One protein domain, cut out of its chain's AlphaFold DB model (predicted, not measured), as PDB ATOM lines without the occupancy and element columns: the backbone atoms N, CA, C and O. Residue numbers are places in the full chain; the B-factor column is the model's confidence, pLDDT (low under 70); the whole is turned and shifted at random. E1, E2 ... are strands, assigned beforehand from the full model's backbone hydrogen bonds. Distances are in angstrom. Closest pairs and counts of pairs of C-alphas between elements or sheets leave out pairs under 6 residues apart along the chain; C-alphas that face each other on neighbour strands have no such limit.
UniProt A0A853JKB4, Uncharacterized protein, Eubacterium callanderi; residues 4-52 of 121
ATOM      1  N   ILE A   4      25.894 -13.222  24.862       94.62
ATOM      2  CA  ILE A   4      25.878 -14.455  24.077       94.62
ATOM      3  C   ILE A   4      26.310 -15.645  24.913       94.62
ATOM      4  O   ILE A   4      27.011 -15.533  25.921       94.62
ATOM      5  N   PHE A   5      25.904 -16.817  24.444       91.69
ATOM      6  CA  PHE A   5      26.369 -18.078  24.978       91.69
ATOM      7  C   PHE A   5      27.220 -18.782  23.923       91.69
ATOM      8  O   PHE A   5      26.701 -19.201  22.889       91.69
ATOM      9  N   TYR A   6      28.521 -18.892  24.174       89.44
ATOM     10  CA  TYR A   6      29.495 -19.440  23.235       89.44
ATOM     11  C   TYR A   6      30.303 -20.550  23.912       89.44
ATOM     12  O   TYR A   6      30.794 -20.373  25.024       89.44
ATOM     13  N   GLU A   7      30.376 -21.720  23.270       86.81
ATOM     14  CA  GLU A   7      31.122 -22.903  23.744       86.81
ATOM     15  C   GLU A   7      30.925 -23.256  25.235       86.81
ATOM     16  O   GLU A   7      31.845 -23.674  25.937       86.81
ATOM     17  N   GLY A   8      29.692 -23.129  25.732       85.88
ATOM     18  CA  GLY A   8      29.354 -23.489  27.110       85.88
ATOM     19  C   GLY A   8      29.576 -22.377  28.134       85.88
ATOM     20  O   GLY A   8      29.429 -22.623  29.335       85.88
ATOM     21  N   ARG A   9      29.899 -21.163  27.684       88.88
ATOM     22  CA  ARG A   9      30.164 -20.009  28.537       88.88
ATOM     23  C   ARG A   9      29.305 -18.805  28.165       88.88
ATOM     24  O   ARG A   9      29.021 -18.547  27.000       88.88
ATOM     25  N   TRP A  10      28.909 -18.068  29.198       92.06
ATOM     26  CA  TRP A  10      28.224 -16.789  29.075       92.06
ATOM     27  C   TRP A  10      29.225 -15.644  28.899       92.06
ATOM     28  O   TRP A  10      30.176 -15.534  29.677       92.06
ATOM     29  N   TYR A  11      28.957 -14.785  27.920       94.62
ATOM     30  CA  TYR A  11      29.676 -13.544  27.667       94.62
ATOM     31  C   TYR A  11      28.676 -12.391  27.690       94.62
ATOM     32  O   TYR A  11      27.794 -12.306  26.836       94.62
ATOM     33  N   GLU A  12      28.802 -11.515  28.684       94.81
ATOM     34  CA  GLU A  12      27.964 -10.323  28.804       94.81
ATOM     35  C   GLU A  12      28.406  -9.260  27.792       94.81
ATOM     36  O   GLU A  12      29.606  -9.076  27.570       94.81
ATOM     37  N   ASN A  13      27.446  -8.584  27.159       94.38
ATOM     38  CA  ASN A  13      27.736  -7.500  26.229       94.38
ATOM     39  C   ASN A  13      28.499  -6.375  26.954       94.38
ATOM     40  O   ASN A  13      28.156  -5.994  28.073       94.38
ATOM     41  N   THR A  14      29.568  -5.887  26.321       95.75
ATOM     42  CA  THR A  14      30.468  -4.878  26.897       95.75
ATOM     43  C   THR A  14      30.142  -3.447  26.468       95.75
ATOM     44  O   THR A  14      30.899  -2.539  26.804       95.75
ATOM     45  N   ASP A  15      29.057  -3.246  25.714       95.62
ATOM     46  CA  ASP A  15      28.688  -1.987  25.053       95.62
ATOM     47  C   ASP A  15      29.769  -1.477  24.079       95.62
ATOM     48  O   ASP A  15      29.863  -0.287  23.769       95.62
ATOM     49  N   MET A  16      30.601  -2.390  23.575       97.25
ATOM     50  CA  MET A  16      31.661  -2.110  22.612       97.25
ATOM     51  C   MET A  16      31.436  -2.922  21.339       97.25
ATOM     52  O   MET A  16      30.950  -4.054  21.373       97.25
ATOM     53  N   ILE A  17      31.861  -2.368  20.206       97.25
ATOM     54  CA  ILE A  17      31.852  -3.046  18.909       97.25
ATOM     55  C   ILE A  17      33.254  -3.123  18.306       97.25
ATOM     56  O   ILE A  17      34.129  -2.285  18.543       97.25
ATOM     57  N   CYS A  18      33.474  -4.144  17.486       97.50
ATOM     58  CA  CYS A  18      34.701  -4.319  16.726       97.50
ATOM     59  C   CYS A  18      34.762  -3.285  15.594       97.50
ATOM     60  O   CYS A  18      33.892  -3.283  14.723       97.50
ATOM     61  N   ARG A  19      35.833  -2.484  15.500       97.00
ATOM     62  CA  ARG A  19      35.993  -1.502  14.402       97.00
ATOM     63  C   ARG A  19      36.067  -2.125  13.011       97.00
ATOM     64  O   ARG A  19      35.917  -1.431  12.007       97.00
ATOM     65  N   ARG A  20      36.375  -3.421  12.935       95.75
ATOM     66  CA  ARG A  20      36.543  -4.143  11.672       95.75
ATOM     67  C   ARG A  20      35.212  -4.586  11.074       95.75
ATOM     68  O   ARG A  20      35.026  -4.423   9.871       95.75
ATOM     69  N   CYS A  21      34.321  -5.170  11.875       95.56
ATOM     70  CA  CYS A  21      33.059  -5.742  11.391       95.56
ATOM     71  C   CYS A  21      31.800  -5.066  11.948       95.56
ATOM     72  O   CYS A  21      30.716  -5.331  11.442       95.56
ATOM     73  N   GLY A  22      31.925  -4.211  12.965       94.25
ATOM     74  CA  GLY A  22      30.805  -3.547  13.636       94.25
ATOM     75  C   GLY A  22      30.006  -4.441  14.589       94.25
ATOM     76  O   GLY A  22      29.040  -3.973  15.183       94.25
ATOM     77  N   SER A  23      30.382  -5.713  14.750       93.69
ATOM     78  CA  SER A  23      29.708  -6.635  15.673       93.69
ATOM     79  C   SER A  23      30.062  -6.329  17.132       93.69
ATOM     80  O   SER A  23      31.185  -5.871  17.379       93.69
ATOM     81  N   PRO A  24      29.165  -6.634  18.091       95.50
ATOM     82  CA  PRO A  24      29.478  -6.572  19.515       95.50
ATOM     83  C   PRO A  24      30.736  -7.372  19.858       95.50
ATOM     84  O   PRO A  24      31.031  -8.401  19.234       95.50
ATOM     85  N   VAL A  25      31.478  -6.892  20.850       96.56
ATOM     86  CA  VAL A  25      32.633  -7.595  21.412       96.56
ATOM     87  C   VAL A  25      32.423  -7.876  22.892       96.56
ATOM     88  O   VAL A  25      31.636  -7.216  23.573       96.56
ATOM     89  N   TYR A  26      33.150  -8.865  23.393       96.81
ATOM     90  CA  TYR A  26      32.997  -9.384  24.750       96.81
ATOM     91  C   TYR A  26      34.345  -9.406  25.460       96.81
ATOM     92  O   TYR A  26      35.367  -9.260  24.801       96.81
ATOM     93  N   GLU A  27      34.380  -9.564  26.781       97.00
ATOM     94  CA  GLU A  27      35.652  -9.670  27.511       97.00
ATOM     95  C   GLU A  27      36.471 -10.873  27.009       97.00
ATOM     96  O   GLU A  27      35.942 -11.979  26.883       97.00
ATOM     97  N   SER A  28      37.753 -10.646  26.704       96.56
ATOM     98  CA  SER A  28      38.654 -11.714  26.257       96.56
ATOM     99  C   SER A  28      39.050 -12.632  27.414       96.56
ATOM    100  O   SER A  28      39.293 -12.196  28.538       96.56
ATOM    101  N   ASP A  29      39.207 -13.916  27.102       94.44
ATOM    102  CA  ASP A  29      39.759 -14.913  28.021       94.44
ATOM    103  C   ASP A  29      41.286 -14.924  28.085       94.44
ATOM    104  O   ASP A  29      41.887 -15.575  28.948       94.44
ATOM    105  N   ILE A  30      41.933 -14.198  27.179       94.38
ATOM    106  CA  ILE A  30      43.380 -14.078  27.108       94.38
ATOM    107  C   ILE A  30      43.765 -12.749  27.744       94.38
ATOM    108  O   ILE A  30      43.517 -11.685  27.193       94.38
ATOM    109  N   SER A  31      44.474 -12.804  28.874       92.25
ATOM    110  CA  SER A  31      44.828 -11.622  29.680       92.25
ATOM    111  C   SER A  31      45.604 -10.514  28.952       92.25
ATOM    112  O   SER A  31      45.768  -9.424  29.494       92.25
ATOM    113  N   GLU A  32      46.168 -10.805  27.780       95.06
ATOM    114  CA  GLU A  32      46.894  -9.835  26.953       95.06
ATOM    115  C   GLU A  32      45.961  -8.941  26.120       95.06
ATOM    116  O   GLU A  32      46.375  -7.856  25.703       95.06
ATOM    117  N   TYR A  33      44.713  -9.366  25.912       96.88
ATOM    118  CA  TYR A  33      43.705  -8.675  25.117       96.88
ATOM    119  C   TYR A  33      42.555  -8.206  26.004       96.88
ATOM    120  O   TYR A  33      42.323  -8.723  27.094       96.88
ATOM    121  N   SER A  34      41.860  -7.163  25.561       97.44
ATOM    122  CA  SER A  34      40.744  -6.592  26.323       97.44
ATOM    123  C   SER A  34      39.408  -7.163  25.871       97.44
ATOM    124  O   SER A  34      38.504  -7.312  26.688       97.44
ATOM    125  N   TYR A  35      39.290  -7.486  24.583       98.00
ATOM    126  CA  TYR A  35      38.028  -7.881  23.978       98.00
ATOM    127  C   TYR A  35      38.201  -9.071  23.038       98.00
ATOM    128  O   TYR A  35      39.286  -9.289  22.516       98.00
ATOM    129  N   GLN A  36      37.127  -9.803  22.778       97.44
ATOM    130  CA  GLN A  36      37.046 -10.868  21.790       97.44
ATOM    131  C   GLN A  36      35.882 -10.587  20.841       97.44
ATOM    132  O   GLN A  36      34.761 -10.284  21.264       97.44
ATOM    133  N   CYS A  37      36.147 -10.684  19.540       96.62
ATOM    134  CA  CYS A  37      35.141 -10.604  18.494       96.62
ATOM    135  C   CYS A  37      34.892 -11.996  17.911       96.62
ATOM    136  O   CYS A  37      35.648 -12.463  17.058       96.62
ATOM    137  N   PHE A  38      33.793 -12.637  18.309       94.81
ATOM    138  CA  PHE A  38      33.429 -13.968  17.804       94.81
ATOM    139  C   PHE A  38      33.084 -13.977  16.309       94.81
ATOM    140  O   PHE A  38      33.266 -14.991  15.645       94.81
ATOM    141  N   GLN A  39      32.646 -12.846  15.745       93.88
ATOM    142  CA  GLN A  39      32.379 -12.742  14.306       93.88
ATOM    143  C   GLN A  39      33.667 -12.741  13.464       93.88
ATOM    144  O   GLN A  39      33.660 -13.237  12.335       93.88
ATOM    145  N   CYS A  40      34.752 -12.160  13.986       94.75
ATOM    146  CA  CYS A  40      36.063 -12.153  13.331       94.75
ATOM    147  C   CYS A  40      36.947 -13.337  13.745       94.75
ATOM    148  O   CYS A  40      37.966 -13.546  13.091       94.75
ATOM    149  N   ASP A  41      36.558 -14.076  14.790       95.19
ATOM    150  CA  ASP A  41      37.388 -15.084  15.462       95.19
ATOM    151  C   ASP A  41      38.751 -14.497  15.888       95.19
ATOM    152  O   ASP A  41      39.819 -15.002  15.543       95.19
ATOM    153  N   GLU A  42      38.712 -13.337  16.558       96.19
ATOM    154  CA  GLU A  42      39.898 -12.527  16.875       96.19
ATOM    155  C   GLU A  42      39.798 -11.891  18.272       96.19
ATOM    156  O   GLU A  42      38.766 -11.314  18.632       96.19
ATOM    157  N   ASP A  43      40.885 -11.963  19.045       97.62
ATOM    158  CA  ASP A  43      41.087 -11.182  20.268       97.62
ATOM    159  C   ASP A  43      41.664  -9.798  19.931       97.62
ATOM    160  O   ASP A  43      42.558  -9.659  19.100       97.62
ATOM    161  N   LEU A  44      41.149  -8.764  20.591       97.88
ATOM    162  CA  LEU A  44      41.338  -7.358  20.257       97.88
ATOM    163  C   LEU A  44      41.891  -6.565  21.444       97.88
ATOM    164  O   LEU A  44      41.495  -6.735  22.606       97.88
ATOM    165  N   TYR A  45      42.762  -5.607  21.144       97.31
ATOM    166  CA  TYR A  45      43.148  -4.576  22.101       97.31
ATOM    167  C   TYR A  45      42.050  -3.518  22.260       97.31
ATOM    168  O   TYR A  45      41.228  -3.282  21.376       97.31
ATOM    169  N   SER A  46      42.093  -2.775  23.367       96.56
ATOM    170  CA  SER A  46      41.132  -1.699  23.644       96.56
ATOM    171  C   SER A  46      41.091  -0.578  22.597       96.56
ATOM    172  O   SER A  46      40.085   0.117  22.480       96.56
ATOM    173  N   PHE A  47      42.150  -0.392  21.802       96.38
ATOM    174  CA  PHE A  47      42.172   0.603  20.726       96.38
ATOM    175  C   PHE A  47      41.563   0.105  19.404       96.38
ATOM    176  O   PHE A  47      41.455   0.895  18.465       96.38
ATOM    177  N   GLU A  48      41.185  -1.172  19.308       97.56
ATOM    178  CA  GLU A  48      40.607  -1.810  18.111       97.56
ATOM    179  C   GLU A  48      39.077  -1.904  18.170       97.56
ATOM    180  O   GLU A  48      38.431  -2.390  17.240       97.56
ATOM    181  N   VAL A  49      38.496  -1.378  19.246       98.00
ATOM    182  CA  VAL A  49      37.058  -1.327  19.497       98.00
ATOM    183  C   VAL A  49      36.569   0.122  19.573       98.00
ATOM    184  O   VAL A  49      37.357   1.075  19.671       98.00
ATOM    185  N   GLU A  50      35.263   0.312  19.473       97.69
ATOM    186  CA  GLU A  50      34.587   1.598  19.652       97.69
ATOM    187  C   GLU A  50      33.269   1.419  20.408       97.69
ATOM    188  O   GLU A  50      32.777   0.299  20.520       97.69
ATOM    189  N   GLU A  51      32.745   2.505  20.980       97.19
ATOM    190  CA  GLU A  51      31.489   2.473  21.739       97.19
ATOM    191  C   GLU A  51      30.328   2.052  20.833       97.19
ATOM    192  O   GLU A  51      30.187   2.535  19.705       97.19
ATOM    193  N   GLN A  52      29.495   1.151  21.342       94.06
ATOM    194  CA  GLN A  52      28.259   0.742  20.697       94.06
ATOM    195  C   GLN A  52      27.220   1.874  20.745       94.06
ATOM    196  O   GLN A  52      27.240   2.731  21.630       94.06
TER     197      GLN A  52
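Overview. This is residues 4 to 52 of the 121 residues of an uncharacterized protein of Eubacterium callanderi (UniProt A0A853JKB4). With little regular structure, this domain is mostly loop round three small strand pairs: hairpin E1-E2 at one end, hairpin E4-E5 near the middle, and E3 with E6 at the other end. The 49 printed residues have no named helix and six strands, E1 to E6, in three antiparallel sheets; the class is all strand, with 19 residues in named elements. It is compact, radius of gyration 9.7 A, spanning 27 by 21 by 17 A.

Arrangement. E1, residues 4 to 6, and E2, residues 9 to 12, form a hairpin; N 4 and O 11 are 2.9 A apart. E3, residues 16 to 18, is antiparallel to E6, residues 49 to 51; N 17 and O 50 are 2.8 A apart. E4, residues 35 to 37, and E5, residues 42 to 44, form a hairpin; N 44 and O 35 are 2.7 A apart. E1 and E4 are apart.

Along the chain. E1 begins at C-alpha 4 (25.878, -14.455, 24.077). E2 measures 9.9 A. E6 ends at C-alpha 51 (31.489, 2.473, 21.739).

Size, cuts and confidence. The farthest C-alphas, of Gly 8 and Phe 47, are 28.0 A apart. The printed part has no cut. The link E3 to E4 is long. No printed residue is under 70 in pLDDT.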